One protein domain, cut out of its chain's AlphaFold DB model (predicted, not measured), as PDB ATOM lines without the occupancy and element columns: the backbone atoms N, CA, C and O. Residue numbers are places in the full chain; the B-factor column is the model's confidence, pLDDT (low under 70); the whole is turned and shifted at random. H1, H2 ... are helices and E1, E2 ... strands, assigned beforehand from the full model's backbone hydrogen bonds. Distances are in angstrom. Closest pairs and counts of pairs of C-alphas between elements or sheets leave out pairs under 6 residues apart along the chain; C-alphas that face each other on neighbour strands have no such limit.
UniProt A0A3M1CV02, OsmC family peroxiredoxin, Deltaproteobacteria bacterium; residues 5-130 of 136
ATOM      1  N   ARG A   5     132.392 120.957 106.111       96.38
ATOM      2  CA  ARG A   5     132.116 122.391 106.247       96.38
ATOM      3  C   ARG A   5     130.633 122.652 106.406       96.38
ATOM      4  O   ARG A   5     129.825 122.250 105.571       96.38
ATOM      5  N   VAL A   6     130.293 123.399 107.448       98.25
ATOM      6  CA  VAL A   6     128.927 123.817 107.752       98.25
ATOM      7  C   VAL A   6     128.898 125.312 107.982       98.25
ATOM      8  O   VAL A   6     129.737 125.866 108.683       98.25
ATOM      9  N   VAL A   7     127.895 125.967 107.415       98.69
ATOM     10  CA  VAL A   7     127.609 127.367 107.680       98.69
ATOM     11  C   VAL A   7     126.260 127.478 108.367       98.69
ATOM     12  O   VAL A   7     125.238 127.068 107.815       98.69
ATOM     13  N   VAL A   8     126.265 128.055 109.563       98.75
ATOM     14  CA  VAL A   8     125.065 128.339 110.349       98.75
ATOM     15  C   VAL A   8     124.788 129.830 110.278       98.75
ATOM     16  O   VAL A   8     125.668 130.636 110.561       98.75
ATOM     17  N   THR A   9     123.573 130.213 109.905       98.81
ATOM     18  CA  THR A   9     123.114 131.607 109.969       98.81
ATOM     19  C   THR A   9     121.906 131.688 110.886       98.81
ATOM     20  O   THR A   9     121.004 130.867 110.767       98.81
ATOM     21  N   MET A  10     121.879 132.654 111.802       98.81
ATOM     22  CA  MET A  10     120.780 132.837 112.751       98.81
ATOM     23  C   MET A  10     120.431 134.314 112.893       98.81
ATOM     24  O   MET A  10     121.313 135.133 113.163       98.81
ATOM     25  N   ASP A  11     119.152 134.648 112.731       98.50
ATOM     26  CA  ASP A  11     118.641 135.997 112.984       98.50
ATOM     27  C   ASP A  11     118.303 136.226 114.470       98.50
ATOM     28  O   ASP A  11     118.271 135.295 115.276       98.50
ATOM     29  N   SER A  12     118.026 137.478 114.834       97.50
ATOM     30  CA  SER A  12     117.630 137.879 116.193       97.50
ATOM     31  C   SER A  12     116.300 137.284 116.678       97.50
ATOM     32  O   SER A  12     115.945 137.427 117.847       97.50
ATOM     33  N   ARG A  13     115.561 136.584 115.806       98.12
ATOM     34  CA  ARG A  13     114.353 135.813 116.141       98.12
ATOM     35  C   ARG A  13     114.651 134.320 116.296       98.12
ATOM     36  O   ARG A  13     113.716 133.520 116.305       98.12
ATOM     37  N   TYR A  14     115.927 133.948 116.411       98.00
ATOM     38  CA  TYR A  14     116.409 132.573 116.548       98.00
ATOM     39  C   TYR A  14     116.024 131.659 115.374       98.00
ATOM     40  O   TYR A  14     115.982 130.436 115.516       98.00
ATOM     41  N   ARG A  15     115.765 132.221 114.187       98.19
ATOM     42  CA  ARG A  15     115.533 131.422 112.979       98.19
ATOM     43  C   ARG A  15     116.876 131.007 112.405       98.19
ATOM     44  O   ARG A  15     117.649 131.856 111.964       98.19
ATOM     45  N   ALA A  16     117.142 129.704 112.422       97.56
ATOM     46  CA  ALA A  16     118.385 129.135 111.925       97.56
ATOM     47  C   ALA A  16     118.259 128.649 110.475       97.56
ATOM     48  O   ALA A  16     117.290 127.996 110.091       97.56
ATOM     49  N   GLU A  17     119.292 128.923 109.690       98.38
ATOM     50  CA  GLU A  17     119.545 128.331 108.386       98.38
ATOM     51  C   GLU A  17     120.870 127.574 108.425       98.38
ATOM     52  O   GLU A  17     121.886 128.096 108.891       98.38
ATOM     53  N   PHE A  18     120.860 126.367 107.864       98.44
ATOM     54  CA  PHE A  18     122.027 125.504 107.760       98.44
ATOM     55  C   PHE A  18     122.412 125.318 106.296       98.44
ATOM     56  O   PHE A  18     121.560 125.054 105.440       98.44
ATOM     57  N   ARG A  19     123.707 125.426 106.008       98.38
ATOM     58  CA  ARG A  19     124.301 124.999 104.741       98.38
ATOM     59  C   ARG A  19     125.430 124.022 105.036       98.38
ATOM     60  O   ARG A  19     126.238 124.310 105.909       98.38
ATOM     61  N   ALA A  20     125.502 122.909 104.321       97.44
ATOM     62  CA  ALA A  20     126.533 121.890 104.499       97.44
ATOM     63  C   ALA A  20     127.200 121.583 103.159       97.44
ATOM     64  O   ALA A  20     126.556 121.665 102.111       97.44
ATOM     65  N   LEU A  21     128.497 121.289 103.185       95.38
ATOM     66  CA  LEU A  21     129.241 120.858 102.007       95.38
ATOM     67  C   LEU A  21     128.784 119.442 101.618       95.38
ATOM     68  O   LEU A  21     128.912 118.538 102.442       95.38
ATOM     69  N   PRO A  22     128.233 119.229 100.411       90.75
ATOM     70  CA  PRO A  22     127.925 117.883  99.960       90.75
ATOM     71  C   PRO A  22     129.215 117.143  99.602       90.75
ATOM     72  O   PRO A  22     130.238 117.760  99.297       90.75
ATOM     73  N   GLU A  23     129.159 115.815  99.597       84.69
ATOM     74  CA  GLU A  23     130.287 114.989  99.174       84.69
ATOM     75  C   GLU A  23     130.718 115.368  97.745       84.69
ATOM     76  O   GLU A  23     129.897 115.408  96.828       84.69
ATOM     77  N   ASN A  24     132.003 115.696  97.568       81.69
ATOM     78  CA  ASN A  24     132.587 116.197  96.313       81.69
ATOM     79  C   ASN A  24     131.960 117.498  95.763       81.69
ATOM     80  O   ASN A  24     132.158 117.846  94.598       81.69
ATOM     81  N   GLY A  25     131.212 118.236  96.585       85.75
ATOM     82  CA  GLY A  25     130.628 119.520  96.217       85.75
ATOM     83  C   GLY A  25     131.637 120.672  96.246       85.75
ATOM     84  O   GLY A  25     132.533 120.677  97.089       85.75
ATOM     85  N   PRO A  26     131.476 121.696  95.389       90.06
ATOM     86  CA  PRO A  26     132.367 122.855  95.396       90.06
ATOM     87  C   PRO A  26     132.089 123.814  96.565       90.06
ATOM     88  O   PRO A  26     132.978 124.555  96.984       90.06
ATOM     89  N   GLU A  27     130.863 123.831  97.099       93.88
ATOM     90  CA  GLU A  27     130.453 124.781  98.133       93.88
ATOM     91  C   GLU A  27     129.292 124.282  99.017       93.88
ATOM     92  O   GLU A  27     128.550 123.382  98.615       93.88
ATOM     93  N   PRO A  28     129.092 124.875 100.214       96.25
ATOM     94  CA  PRO A  28     127.975 124.523 101.085       96.25
ATOM     95  C   PRO A  28     126.604 124.831 100.469       96.25
ATOM     96  O   PRO A  28     126.275 125.987 100.169       96.25
ATOM     97  N   VAL A  29     125.752 123.813 100.388       96.88
ATOM     98  CA  VAL A  29     124.370 123.910  99.901       96.88
ATOM     99  C   VAL A  29     123.388 123.947 101.061       96.88
ATOM    100  O   VAL A  29     123.670 123.459 102.151       96.88
ATOM    101  N   ARG A  30     122.221 124.553 100.845       97.81
ATOM    102  CA  ARG A  30     121.197 124.672 101.885       97.81
ATOM    103  C   ARG A  30     120.650 123.305 102.288       97.81
ATOM    104  O   ARG A  30     120.121 122.577 101.454       97.81
ATOM    105  N   VAL A  31     120.672 123.046 103.589       97.56
ATOM    106  CA  VAL A  31     120.090 121.864 104.218       97.56
ATOM    107  C   VAL A  31     118.604 122.114 104.477       97.56
ATOM    108  O   VAL A  31     118.204 123.142 105.028       97.56
ATOM    109  N   ARG A  32     117.770 121.177 104.039       95.88
ATOM    110  CA  ARG A  32     116.310 121.158 104.224       95.88
ATOM    111  C   ARG A  32     115.854 119.985 105.079       95.88
ATOM    112  O   ARG A  32     114.821 120.089 105.732       95.88
ATOM    113  N   LYS A  33     116.610 118.891 105.060       95.25
ATOM    114  CA  LYS A  33     116.354 117.675 105.827       95.25
ATOM    115  C   LYS A  33     117.631 117.254 106.541       95.25
ATOM    116  O   LYS A  33     118.724 117.499 106.039       95.25
ATOM    117  N   ILE A  34     117.489 116.648 107.715       91.69
ATOM    118  CA  ILE A  34     118.635 116.281 108.555       91.69
ATOM    119  C   ILE A  34     119.546 115.246 107.880       91.69
ATOM    120  O   ILE A  34     120.758 115.349 107.999       91.69
ATOM    121  N   ASP A  35     118.980 114.329 107.094       92.94
ATOM    122  CA  ASP A  35     119.687 113.292 106.326       92.94
ATOM    123  C   ASP A  35     120.581 113.835 105.195       92.94
ATOM    124  O   ASP A  35     121.354 113.087 104.605       92.94
ATOM    125  N   GLN A  36     120.521 115.138 104.912       93.94
ATOM    126  CA  GLN A  36     121.425 115.818 103.977       93.94
ATOM    127  C   GLN A  36     122.756 116.231 104.626       93.94
ATOM    128  O   GLN A  36     123.601 116.818 103.955       93.94
ATOM    129  N   MET A  37     122.930 115.979 105.925       94.12
ATOM    130  CA  MET A  37     124.169 116.220 106.660       94.12
ATOM    131  C   MET A  37     124.786 114.893 107.088       94.12
ATOM    132  O   MET A  37     124.090 113.996 107.561       94.12
ATOM    133  N   THR A  38     126.109 114.791 107.000       93.69
ATOM    134  CA  THR A  38     126.844 113.731 107.696       93.69
ATOM    135  C   THR A  38     126.724 113.929 109.215       93.69
ATOM    136  O   THR A  38     126.474 115.050 109.672       93.69
ATOM    137  N   PRO A  39     126.948 112.896 110.043       94.19
ATOM    138  CA  PRO A  39     126.974 113.063 111.497       94.19
ATOM    139  C   PRO A  39     127.971 114.135 111.981       94.19
ATOM    140  O   PRO A  39     127.670 114.890 112.906       94.19
ATOM    141  N   TYR A  40     129.123 114.275 111.316       93.06
ATOM    142  CA  TYR A  40     130.096 115.332 111.613       93.06
ATOM    143  C   TYR A  40     129.555 116.721 111.261       93.06
ATOM    144  O   TYR A  40     129.682 117.653 112.058       93.06
ATOM    145  N   ALA A  41     128.877 116.869 110.120       95.56
ATOM    146  CA  ALA A  41     128.181 118.106 109.781       95.56
ATOM    147  C   ALA A  41     127.054 118.426 110.784       95.56
ATOM    148  O   ALA A  41     126.897 119.583 111.175       95.56
ATOM    149  N   MET A  42     126.321 117.425 111.288       96.75
ATOM    150  CA  MET A  42     125.331 117.626 112.360       96.75
ATOM    151  C   MET A  42     125.984 118.135 113.654       96.75
ATOM    152  O   MET A  42     125.478 119.073 114.274       96.75
ATOM    153  N   MET A  43     127.135 117.576 114.040       96.12
ATOM    154  CA  MET A  43     127.917 118.052 115.189       96.12
ATOM    155  C   MET A  43     128.350 119.515 115.006       96.12
ATOM    156  O   MET A  43     128.169 120.335 115.911       96.12
ATOM    157  N   LEU A  44     128.870 119.874 113.825       97.69
ATOM    158  CA  LEU A  44     129.228 121.259 113.502       97.69
ATOM    159  C   LEU A  44     128.006 122.185 113.542       97.69
ATOM    160  O   LEU A  44     128.083 123.271 114.120       97.69
ATOM    161  N   ALA A  45     126.865 121.757 112.999       98.12
ATOM    162  CA  ALA A  45     125.613 122.507 113.062       98.12
ATOM    163  C   ALA A  45     125.175 122.764 114.516       98.12
ATOM    164  O   ALA A  45     124.746 123.876 114.839       98.12
ATOM    165  N   GLY A  46     125.347 121.783 115.409       98.12
ATOM    166  CA  GLY A  46     125.107 121.927 116.846       98.12
ATOM    167  C   GLY A  46     126.037 122.949 117.510       98.12
ATOM    168  O   GLY A  46     125.571 123.843 118.221       98.12
ATOM    169  N   LEU A  47     127.342 122.886 117.227       98.38
ATOM    170  CA  LEU A  47     128.329 123.848 117.735       98.38
ATOM    171  C   LEU A  47     128.051 125.282 117.247       98.38
ATOM    172  O   LEU A  47     128.086 126.231 118.041       98.38
ATOM    173  N   GLY A  48     127.751 125.449 115.956       98.38
ATOM    174  CA  GLY A  48     127.398 126.743 115.369       98.38
ATOM    175  C   GLY A  48     126.110 127.307 115.958       98.38
ATOM    176  O   GLY A  48     126.089 128.454 116.399       98.38
ATOM    177  N   SER A  49     125.066 126.484 116.075       98.56
ATOM    178  CA  SER A  49     123.793 126.894 116.683       98.56
ATOM    179  C   SER A  49     123.964 127.319 118.137       98.56
ATOM    180  O   SER A  49     123.513 128.394 118.515       98.56
ATOM    181  N   CYS A  50     124.675 126.524 118.942       98.69
ATOM    182  CA  CYS A  50     124.972 126.859 120.335       98.69
ATOM    183  C   CYS A  50     125.703 128.201 120.461       98.69
ATOM    184  O   CYS A  50     125.351 129.028 121.303       98.69
ATOM    185  N   THR A  51     126.693 128.447 119.599       98.56
ATOM    186  CA  THR A  51     127.424 129.720 119.585       98.56
ATOM    187  C   THR A  51     126.502 130.887 119.221       98.56
ATOM    188  O   THR A  51     126.504 131.901 119.916       98.56
ATOM    189  N   ALA A  52     125.680 130.743 118.178       98.69
ATOM    190  CA  ALA A  52     124.750 131.782 117.741       98.69
ATOM    191  C   ALA A  52     123.680 132.103 118.801       98.69
ATOM    192  O   ALA A  52     123.412 133.275 119.060       98.69
ATOM    193  N   ILE A  53     123.135 131.084 119.476       98.69
ATOM    194  CA  ILE A  53     122.170 131.249 120.576       98.69
ATOM    195  C   ILE A  53     122.786 132.037 121.729       98.69
ATOM    196  O   ILE A  53     122.150 132.952 122.250       98.69
ATOM    197  N   VAL A  54     124.019 131.708 122.123       98.44
ATOM    198  CA  VAL A  54     124.714 132.407 123.215       98.44
ATOM    199  C   VAL A  54     124.956 133.876 122.861       98.44
ATOM    200  O   VAL A  54     124.745 134.748 123.704       98.44
ATOM    201  N   LEU A  55     125.332 134.165 121.612       98.69
ATOM    202  CA  LEU A  55     125.518 135.535 121.127       98.69
ATOM    203  C   LEU A  55     124.213 136.339 121.139       98.69
ATOM    204  O   LEU A  55     124.193 137.439 121.689       98.69
ATOM    205  N   HIS A  56     123.130 135.783 120.589       98.69
ATOM    206  CA  HIS A  56     121.820 136.447 120.560       98.69
ATOM    207  C   HIS A  56     121.228 136.630 121.958       98.69
ATOM    208  O   HIS A  56     120.743 137.713 122.276       98.69
ATOM    209  N   THR A  57     121.357 135.628 122.833       98.38
ATOM    210  CA  THR A  57     120.935 135.729 124.240       98.38
ATOM    211  C   THR A  57     121.673 136.861 124.952       98.38
ATOM    212  O   THR A  57     121.061 137.692 125.622       98.38
ATOM    213  N   PHE A  58     122.998 136.926 124.796       98.44
ATOM    214  CA  PHE A  58     123.791 137.989 125.404       98.44
ATOM    215  C   PHE A  58     123.421 139.364 124.848       98.44
ATOM    216  O   PHE A  58     123.267 140.304 125.627       98.44
ATOM    217  N   ALA A  59     123.262 139.477 123.526       98.44
ATOM    218  CA  ALA A  59     122.905 140.726 122.871       98.44
ATOM    219  C   ALA A  59     121.552 141.257 123.360       98.44
ATOM    220  O   ALA A  59     121.469 142.416 123.765       98.44
ATOM    221  N   ALA A  60     120.534 140.393 123.419       98.00
ATOM    222  CA  ALA A  60     119.208 140.735 123.925       98.00
ATOM    223  C   ALA A  60     119.255 141.235 125.379       98.00
ATOM    224  O   ALA A  60     118.692 142.281 125.690       98.00
ATOM    225  N   ASN A  61     120.000 140.548 126.249       97.94
ATOM    226  CA  ASN A  61     120.115 140.914 127.665       97.94
ATOM    227  C   ASN A  61     120.873 142.231 127.911       97.94
ATOM    228  O   ASN A  61     120.756 142.803 128.992       97.94
ATOM    229  N   HIS A  62     121.653 142.709 126.937       97.62
ATOM    230  CA  HIS A  62     122.480 143.914 127.063       97.62
ATOM    231  C   HIS A  62     122.069 145.036 126.102       97.62
ATOM    232  O   HIS A  62     122.799 146.018 125.974       97.62
ATOM    233  N   GLY A  63     120.932 144.901 125.411       97.38
ATOM    234  CA  GLY A  63     120.446 145.909 124.463       97.38
ATOM    235  C   GLY A  63     121.358 146.120 123.250       97.38
ATOM    236  O   GLY A  63     121.386 147.211 122.687       97.38
ATOM    237  N   ILE A  64     122.126 145.103 122.849       98.44
ATOM    238  CA  ILE A  64     123.010 145.172 121.679       98.44
ATOM    239  C   ILE A  64     122.191 144.856 120.422       98.44
ATOM    240  O   ILE A  64     121.553 143.807 120.343       98.44
ATOM    241  N   ALA A  65     122.251 145.733 119.416       98.00
ATOM    242  CA  ALA A  65     121.516 145.609 118.152       98.00
ATOM    243  C   ALA A  65     122.151 144.586 117.183       98.00
ATOM    244  O   ALA A  65     122.539 144.921 116.065       98.00
ATOM    245  N   LEU A  66     122.294 143.337 117.632       98.75
ATOM    246  CA  LEU A  66     122.740 142.209 116.815       98.75
ATOM    247  C   LEU A  66     121.560 141.668 116.000       98.75
ATOM    248  O   LEU A  66     120.595 141.151 116.559       98.75
ATOM    249  N   GLU A  67     121.635 141.770 114.678       98.56
ATOM    250  CA  GLU A  67     120.547 141.376 113.777       98.56
ATOM    251  C   GLU A  67     120.728 139.955 113.254       98.56
ATOM    252  O   GLU A  67     119.765 139.186 113.174       98.56
ATOM    253  N   ARG A  68     121.967 139.592 112.907       98.75
ATOM    254  CA  ARG A  68     122.296 138.283 112.348       98.75
ATOM    255  C   ARG A  68     123.706 137.860 112.735       98.75
ATOM    256  O   ARG A  68     124.634 138.664 112.795       98.75
ATOM    257  N   VAL A  69     123.852 136.563 112.973       98.75
ATOM    258  CA  VAL A  69     125.138 135.895 113.160       98.75
ATOM    259  C   VAL A  69     125.293 134.866 112.055       98.75
ATOM    260  O   VAL A  69     124.388 134.060 111.831       98.75
ATOM    261  N   ARG A  70     126.448 134.864 111.398       98.75
ATOM    262  CA  ARG A  70     126.852 133.833 110.445       98.75
ATOM    263  C   ARG A  70     128.132 133.174 110.946       98.75
ATOM    264  O   ARG A  70     129.086 133.852 111.309       98.75
ATOM    265  N   ILE A  71     128.139 131.848 110.999       98.69
ATOM    266  CA  ILE A  71     129.248 131.054 111.527       98.69
ATOM    267  C   ILE A  71     129.650 130.016 110.487       98.69
ATOM    268  O   ILE A  71     128.867 129.117 110.191       98.69
ATOM    269  N   ASP A  72     130.861 130.139 109.947       98.56
ATOM    270  CA  ASP A  72     131.473 129.167 109.034       98.56
ATOM    271  C   ASP A  72     132.385 128.238 109.838       98.56
ATOM    272  O   ASP A  72     133.346 128.679 110.475       98.56
ATOM    273  N   LEU A  73     132.035 126.958 109.859       98.12
ATOM    274  CA  LEU A  73     132.711 125.914 110.609       98.12
ATOM    275  C   LEU A  73     133.317 124.907 109.651       98.12
ATOM    276  O   LEU A  73     132.643 124.440 108.734       98.12
ATOM    277  N   ARG A  74     134.563 124.522 109.915       96.06
ATOM    278  CA  ARG A  74     135.227 123.427 109.207       96.06
ATOM    279  C   ARG A  74     135.795 122.429 110.188       96.06
ATOM    280  O   ARG A  74     136.398 122.849 111.171       96.06
ATOM    281  N   TYR A  75     135.641 121.149 109.894       94.06
ATOM    282  CA  TYR A  75     136.306 120.062 110.596       94.06
ATOM    283  C   TYR A  75     137.208 119.325 109.616       94.06
ATOM    284  O   TYR A  75     136.778 118.982 108.519       94.06
ATOM    285  N   GLY A  76     138.455 119.109 110.015       88.75
ATOM    286  CA  GLY A  76     139.447 118.438 109.191       88.75
ATOM    287  C   GLY A  76     140.561 117.838 110.032       88.75
ATOM    288  O   GLY A  76     140.644 118.054 111.248       88.75
ATOM    289  N   ARG A  77     141.426 117.076 109.367       81.44
ATOM    290  CA  ARG A  77     142.612 116.456 109.965       81.44
ATOM    291  C   ARG A  77     143.841 117.270 109.591       81.44
ATOM    292  O   ARG A  77     144.172 117.391 108.416       81.44
ATOM    293  N   ASP A  78     144.507 117.821 110.594       71.19
ATOM    294  CA  ASP A  78     145.778 118.515 110.442       71.19
ATOM    295  C   ASP A  78     146.906 117.495 110.635       71.19
ATOM    296  O   ASP A  78     147.141 117.005 111.743       71.19
ATOM    297  N   TYR A  79     147.552 117.102 109.539       65.81
ATOM    298  CA  TYR A  79     148.681 116.178 109.588       65.81
ATOM    299  C   TYR A  79     149.905 116.919 110.116       65.81
ATOM    300  O   TYR A  79     150.346 117.914 109.534       65.81
ATOM    301  N   ARG A  80     150.483 116.424 111.212       57.78
ATOM    302  CA  ARG A  80     151.710 117.006 111.757       57.78
ATOM    303  C   ARG A  80     152.841 116.819 110.745       57.78
ATOM    304  O   ARG A  80     153.246 115.691 110.486       57.78
ATOM    305  N   LYS A  81     153.379 117.921 110.213       53.16
ATOM    306  CA  LYS A  81     154.550 117.895 109.316       53.16
ATOM    307  C   LYS A  81     155.849 117.493 110.028       53.16
ATOM    308  O   LYS A  81     156.745 116.965 109.380       53.16
ATOM    309  N   ASP A  82     155.901 117.642 111.354       47.09
ATOM    310  CA  ASP A  82     157.137 117.521 112.137       47.09
ATOM    311  C   ASP A  82     157.012 116.408 113.191       47.09
ATOM    312  O   ASP A  82     156.916 116.647 114.401       47.09
ATOM    313  N   CYS A  83     156.924 115.154 112.757       55.19
ATOM    314  CA  CYS A  83     157.081 114.038 113.685       55.19
ATOM    315  C   CYS A  83     158.002 112.973 113.106       55.19
ATOM    316  O   CYS A  83     157.551 112.002 112.510       55.19
ATOM    317  N   GLU A  84     159.304 113.133 113.339       55.72
ATOM    318  CA  GLU A  84     160.318 112.121 113.012       55.72
ATOM    319  C   GLU A  84     160.161 110.825 113.844       55.72
ATOM    320  O   GLU A  84     160.869 109.853 113.605       55.72
ATOM    321  N   GLN A  85     159.237 110.785 114.820       51.81
ATOM    322  CA  GLN A  85     159.067 109.682 115.783       51.81
ATOM    323  C   GLN A  85     157.597 109.304 116.065       51.81
ATOM    324  O   GLN A  85     157.290 108.772 117.131       51.81
ATOM    325  N   CYS A  86     156.656 109.574 115.155       55.47
ATOM    326  CA  CYS A  86     155.265 109.141 115.349       55.47
ATOM    327  C   CYS A  86     155.042 107.749 114.742       55.47
ATOM    328  O   CYS A  86     155.403 107.505 113.592       55.47
ATOM    329  N   SER A  87     154.420 106.846 115.509       53.47
ATOM    330  CA  SER A  87     153.926 105.561 114.994       53.47
ATOM    331  C   SER A  87     152.879 105.772 113.881       53.47
ATOM    332  O   SER A  87     152.226 106.821 113.860       53.47
ATOM    333  N   PRO A  88     152.680 104.790 112.976       53.91
ATOM    334  CA  PRO A  88     151.828 104.924 111.785       53.91
ATOM    335  C   PRO A  88     150.387 105.382 112.064       53.91
ATOM    336  O   PRO A  88     149.779 106.039 111.221       53.91
ATOM    337  N   ASP A  89     149.869 105.105 113.263       56.69
ATOM    338  CA  ASP A  89     148.474 105.350 113.641       56.69
ATOM    339  C   ASP A  89     148.213 106.730 114.290       56.69
ATOM    340  O   ASP A  89     147.086 107.020 114.685       56.69
ATOM    341  N   THR A  90     149.224 107.604 114.421       52.72
ATOM    342  CA  THR A  90     149.146 108.846 115.236       52.72
ATOM    343  C   THR A  90     149.584 110.124 114.500       52.72
ATOM    344  O   THR A  90     150.072 111.076 115.110       52.72
ATOM    345  N   SER A  91     149.451 110.169 113.173       64.94
ATOM    346  CA  SER A  91     150.041 111.234 112.336       64.94
ATOM    347  C   SER A  91     149.203 112.514 112.164       64.94
ATOM    348  O   SER A  91     149.676 113.461 111.530       64.94
ATOM    349  N   TYR A  92     147.990 112.595 112.728       66.44
ATOM    350  CA  TYR A  92     147.108 113.757 112.562       66.44
ATOM    351  C   TYR A  92     146.400 114.187 113.849       66.44
ATOM    352  O   TYR A  92     146.066 113.369 114.702       66.44
ATOM    353  N   THR A  93     146.129 115.487 113.945       79.00
ATOM    354  CA  THR A  93     145.259 116.083 114.962       79.00
ATOM    355  C   THR A  93     143.956 116.512 114.305       79.00
ATOM    356  O   THR A  93     143.958 117.172 113.268       79.00
ATOM    357  N   GLU A  94     142.822 116.168 114.905       85.75
ATOM    358  CA  GLU A  94     141.525 116.654 114.436       85.75
ATOM    359  C   GLU A  94     141.284 118.085 114.916       85.75
ATOM    360  O   GLU A  94     141.567 118.433 116.065       85.75
ATOM    361  N   LYS A  95     140.774 118.943 114.029       90.31
ATOM    362  CA  LYS A  95     140.624 120.369 114.316       90.31
ATOM    363  C   LYS A  95     139.318 120.908 113.767       90.31
ATOM    364  O   LYS A  95     139.003 120.730 112.592       90.31
ATOM    365  N   ILE A  96     138.604 121.646 114.615       94.38
ATOM    366  CA  ILE A  96     137.474 122.476 114.206       94.38
ATOM    367  C   ILE A  96     137.944 123.926 114.126       94.38
ATOM    368  O   ILE A  96     138.479 124.474 115.091       94.38
ATOM    369  N   THR A  97     137.725 124.568 112.984       95.00
ATOM    370  CA  THR A  97     137.909 126.014 112.819       95.00
ATOM    371  C   THR A  97     136.548 126.691 112.722       95.00
ATOM    372  O   THR A  97     135.610 126.129 112.162       95.00
ATOM    373  N   LYS A  98     136.430 127.879 113.317       95.75
ATOM    374  CA  LYS A  98     135.180 128.636 113.449       95.75
ATOM    375  C   LYS A  98     135.446 130.088 113.061       95.75
ATOM    376  O   LYS A  98     136.236 130.754 113.727       95.75
ATOM    377  N   HIS A  99     134.777 130.583 112.025       98.00
ATOM    378  CA  HIS A  99     134.764 131.995 111.647       98.00
ATOM    379  C   HIS A  99     133.389 132.590 111.954       98.00
ATOM    380  O   HIS A  99     132.381 131.979 111.613       98.00
ATOM    381  N   ILE A 100     133.339 133.742 112.630       98.38
ATOM    382  CA  ILE A 100     132.091 134.382 113.073       98.38
ATOM    383  C   ILE A 100     131.979 135.760 112.432       98.38
ATOM    384  O   ILE A 100     132.815 136.630 112.676       98.38
ATOM    385  N   GLU A 101     130.896 135.963 111.700       98.50
ATOM    386  CA  GLU A 101     130.479 137.231 111.117       98.50
ATOM    387  C   GLU A 101     129.257 137.754 111.892       98.50
ATOM    388  O   GLU A 101     128.311 137.012 112.178       98.50
ATOM    389  N   LEU A 102     129.300 139.035 112.273       98.62
ATOM    390  CA  LEU A 102     128.277 139.705 113.083       98.62
ATOM    391  C   LEU A 102     127.691 140.885 112.301       98.62
ATOM    392  O   LEU A 102     128.426 141.818 111.947       98.62
ATOM    393  N   GLU A 103     126.379 140.868 112.087       98.44
ATOM    394  CA  GLU A 103     125.621 141.890 111.360       98.44
ATOM    395  C   GLU A 103     124.646 142.624 112.292       98.44
ATOM    396  O   GLU A 103     124.044 142.022 113.185       98.44
ATOM    397  N   GLY A 104     124.486 143.928 112.068       97.75
ATOM    398  CA  GLY A 104     123.647 144.830 112.858       97.75
ATOM    399  C   GLY A 104     124.359 146.144 113.186       97.75
ATOM    400  O   GLY A 104     125.531 146.338 112.837       97.75
ATOM    401  N   SER A 105     123.665 147.045 113.882       98.00
ATOM    402  CA  SER A 105     124.208 148.337 114.326       98.00
ATOM    403  C   SER A 105     125.122 148.165 115.550       98.00
ATOM    404  O   SER A 105     124.766 148.527 116.670       98.00
ATOM    405  N   LEU A 106     126.300 147.575 115.332       98.12
ATOM    406  CA  LEU A 106     127.256 147.200 116.376       98.12
ATOM    407  C   LEU A 106     128.432 148.173 116.449       98.12
ATOM    408  O   LEU A 106     129.120 148.394 115.449       98.12
ATOM    409  N   THR A 107     128.733 148.659 117.650       98.06
ATOM    410  CA  THR A 107     129.996 149.359 117.906       98.06
ATOM    411  C   THR A 107     131.168 148.371 117.958       98.06
ATOM    412  O   THR A 107     130.990 147.170 118.184       98.06
ATOM    413  N   ASP A 108     132.402 148.865 117.841       97.69
ATOM    414  CA  ASP A 108     133.599 148.031 118.028       97.69
ATOM    415  C   ASP A 108     133.660 147.395 119.425       97.69
ATOM    416  O   ASP A 108     134.158 146.278 119.596       97.69
ATOM    417  N   ALA A 109     133.137 148.092 120.437       97.50
ATOM    418  CA  ALA A 109     133.042 147.568 121.792       97.50
ATOM    419  C   ALA A 109     132.063 146.387 121.866       97.50
ATOM    420  O   ALA A 109     132.374 145.383 122.514       97.50
ATOM    421  N   ASP A 110     130.925 146.468 121.174       98.12
ATOM    422  CA  ASP A 110     129.947 145.380 121.104       98.12
ATOM    423  C   ASP A 110     130.520 144.174 120.371       98.12
ATOM    424  O   ASP A 110     130.456 143.061 120.891       98.12
ATOM    425  N   ARG A 111     131.184 144.389 119.227       98.19
ATOM    426  CA  ARG A 111     131.872 143.320 118.484       98.19
ATOM    427  C   ARG A 111     132.895 142.602 119.365       98.19
ATOM    428  O   ARG A 111     132.871 141.377 119.465       98.19
ATOM    429  N   LYS A 112     133.748 143.347 120.080       97.25
ATOM    430  CA  LYS A 112     134.732 142.770 121.015       97.25
ATOM    431  C   LYS A 112     134.070 141.982 122.148       97.25
ATOM    432  O   LYS A 112     134.561 140.914 122.515       97.25
ATOM    433  N   LYS A 113     132.969 142.482 122.722       97.50
ATOM    434  CA  LYS A 113     132.203 141.753 123.749       97.50
ATOM    435  C   LYS A 113     131.628 140.455 123.183       97.50
ATOM    436  O   LYS A 113     131.864 139.406 123.770       97.50
ATOM    437  N   LEU A 114     130.958 140.518 122.036       98.31
ATOM    438  CA  LEU A 114     130.346 139.367 121.373       98.31
ATOM    439  C   LEU A 114     131.386 138.293 121.022       98.31
ATOM    440  O   LEU A 114     131.184 137.128 121.354       98.31
ATOM    441  N   HIS A 115     132.546 138.661 120.475       96.81
ATOM    442  CA  HIS A 115     133.612 137.687 120.206       96.81
ATOM    443  C   HIS A 115     134.116 136.978 121.469       96.81
ATOM    444  O   HIS A 115     134.349 135.773 121.429       96.81
ATOM    445  N   ARG A 116     134.227 137.679 122.605       96.44
ATOM    446  CA  ARG A 116     134.546 137.028 123.889       96.44
ATOM    447  C   ARG A 116     133.419 136.106 124.350       96.44
ATOM    448  O   ARG A 116     133.684 135.032 124.880       96.44
ATOM    449  N   VAL A 117     132.169 136.512 124.134       97.19
ATOM    450  CA  VAL A 117     130.990 135.740 124.535       97.19
ATOM    451  C   VAL A 117     130.845 134.433 123.750       97.19
ATOM    452  O   VAL A 117     130.436 133.420 124.319       97.19
ATOM    453  N   ALA A 118     131.254 134.416 122.480       95.12
ATOM    454  CA  ALA A 118     131.215 133.232 121.620       95.12
ATOM    455  C   ALA A 118     131.982 132.013 122.181       95.12
ATOM    456  O   ALA A 118     131.712 130.877 121.781       95.12
ATOM    457  N   GLU A 119     132.929 132.226 123.098       93.12
ATOM    458  CA  GLU A 119     133.728 131.161 123.713       93.12
ATOM    459  C   GLU A 119     133.016 130.465 124.887       93.12
ATOM    460  O   GLU A 119     133.440 129.386 125.309       93.12
ATOM    461  N   TYR A 120     131.902 131.020 125.382       95.12
ATOM    462  CA  TYR A 120     131.124 130.436 126.483       95.12
ATOM    463  C   TYR A 120     130.092 129.386 126.048       95.12
ATOM    464  O   TYR A 120     129.440 128.809 126.918       95.12
ATOM    465  N   CYS A 121     129.957 129.096 124.747       96.06
ATOM    466  CA  CYS A 121     129.055 128.049 124.251       96.06
ATOM    467  C   CYS A 121     129.306 126.696 124.962       96.06
ATOM    468  O   CYS A 121     130.428 126.183 124.913       96.06
ATOM    469  N   PRO A 122     128.282 126.080 125.589       96.50
ATOM    470  CA  PRO A 122     128.423 124.787 126.265       96.50
ATOM    471  C   PRO A 122     128.947 123.654 125.375       96.50
ATOM    472  O   PRO A 122     129.814 122.902 125.808       96.50
ATOM    473  N   ILE A 123     128.504 123.568 124.114       97.31
ATOM    474  CA  ILE A 123     128.964 122.526 123.176       97.31
ATOM    475  C   ILE A 123     130.472 122.631 122.916       97.31
ATOM    476  O   ILE A 123     131.158 121.615 122.886       97.31
ATOM    477  N   ARG A 124     131.029 123.848 122.822       95.00
ATOM    478  CA  ARG A 124     132.487 124.045 122.729       95.00
ATOM    479  C   ARG A 124     133.208 123.459 123.945       95.00
ATOM    480  O   ARG A 124     134.259 122.857 123.778       95.00
ATOM    481  N   LYS A 125     132.664 123.641 125.155       93.31
ATOM    482  CA  LYS A 125     133.266 123.100 126.386       93.31
ATOM    483  C   LYS A 125     133.264 121.572 126.381       93.31
ATOM    484  O   LYS A 125     134.278 120.983 126.728       93.31
ATOM    485  N   ILE A 126     132.167 120.952 125.941       95.19
ATOM    486  CA  ILE A 126     132.078 119.491 125.788       95.19
ATOM    487  C   ILE A 126     133.115 118.996 124.775       95.19
ATOM    488  O   ILE A 126     133.874 118.089 125.082       95.19
ATOM    489  N   LEU A 127     133.214 119.629 123.603       92.81
ATOM    490  CA  LEU A 127     134.188 119.237 122.577       92.81
ATOM    491  C   LEU A 127     135.647 119.434 123.019       92.81
ATOM    492  O   LEU A 127     136.520 118.705 122.565       92.81
ATOM    493  N   ALA A 128     135.917 120.412 123.887       90.75
ATOM    494  CA  ALA A 128     137.260 120.668 124.402       90.75
ATOM    495  C   ALA A 128     137.672 119.715 125.536       90.75
ATOM    496  O   ALA A 128     138.854 119.413 125.664       90.75
ATOM    497  N   ASN A 129     136.719 119.270 126.360       92.31
ATOM    498  CA  ASN A 129     137.005 118.506 127.579       92.31
ATOM    499  C   ASN A 129     136.645 117.015 127.471       92.31
ATOM    500  O   ASN A 129     137.115 116.224 128.281       92.31
ATOM    501  N   GLY A 130     135.814 116.638 126.499       89.56
ATOM    502  CA  GLY A 130     135.207 115.313 126.410       89.56
ATOM    503  C   GLY A 130     133.972 115.156 127.307       89.56
ATOM    504  O   GLY A 130     133.732 115.932 128.234       89.56
TER     505      GLY A 130
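AT A GLANCE: This is residues 5 to 130 of the 136 residues of the protein "OsmC family peroxiredoxin" of Deltaproteobacteria bacterium (UniProt A0A3M1CV02). One antiparallel sheet of four strands has the long helix H1 packed slantwise over one face, while the other face is bare of named helices. E3 and E4 form a long hairpin whose tip, residues 84 to 89, sticks out at one end of the longest axis, and the short helices H2 and H3 pack on H1. The printed part has 126 residues with three named helices and four named strands, in the order E1, E2, H1, E3, E4, H2, H3; the sheet's order is E2, E1, E3, E4, and the class is mixed, helices and strands. The whole is only just compact, close to loose, with a radius of gyration of the C-alphas of 16.6 A, and it is elongated, spanning 53 by 32 by 25 A.

IN THESE COORDINATES: Find C-alpha 5 at (132.116, 122.391, 106.247), where E1 begins; it runs to residue 11. E2 is residues 16 to 20. H1, residues 39 to 61, starts at C-alpha 39 at (126.974, 113.063, 111.497) and is 32.9 A long. E3, residues 66 to 79, is 37.5 A long, and E4, residues 92 to 104, is 38.9 A. H2 is residues 108 to 120, and H3, residues 122 to 129, ends at C-alpha 129 at (137.005, 118.506, 127.579).

HOW THE PARTS SIT: Start with the sheet, which is twisted, its C-alphas up to 4.1 A off the best plane. In the hairpin of E1 and E2 look for N 9 and O 17, 2.9 A apart; between E1 and E3, N 8 and O 71 are 2.9 A apart; in the hairpin of E3 and E4, N 72 and O 99 are 2.9 A apart. H1 is on the sheet at a height of 8.0 A, over E1 and E3, and runs only just slantwise to the strands, at 33 degrees to E3 on the local plane; the closest C-alphas of H1 and E1 are those of Gly 48 and Val 8, 5.8 A apart. E2, H1 and E3 make a split strand-helix-strand unit, two strands running the same way with E1 between them, and its crossover is left-handed. With residues 51 to 59 alone H1 touches H2 at a steep tilt of 48 degrees, opposite ways, closest at the C-alphas of Thr 51 and Ala 118, 5.6 A. With residues 46 to 50 alone H1 touches H3 at a steep tilt of 53 degrees, opposite ways, closest at the C-alphas of Leu 47 and Ile 123, 5.6 A. H1 and H2 make two layers with the sheet, helices on one face of it; H3 is not on it. Every O i to N i+4 pair is within hydrogen-bond range in H1 and H3, and 7 of 9 are in H2.

THE WHOLE: The two C-alphas farthest apart, those of Gly 63 and Gln 85, are 53.7 A apart. The printed part has no cut. The links E2 to H1 and E3 to E4 are long; in the first, residues 29 to 30 pair antiparallel with residues 19 to 20 of E2. Mean pLDDT of the printed part is 91.3, with residues 79 to 92 under 70.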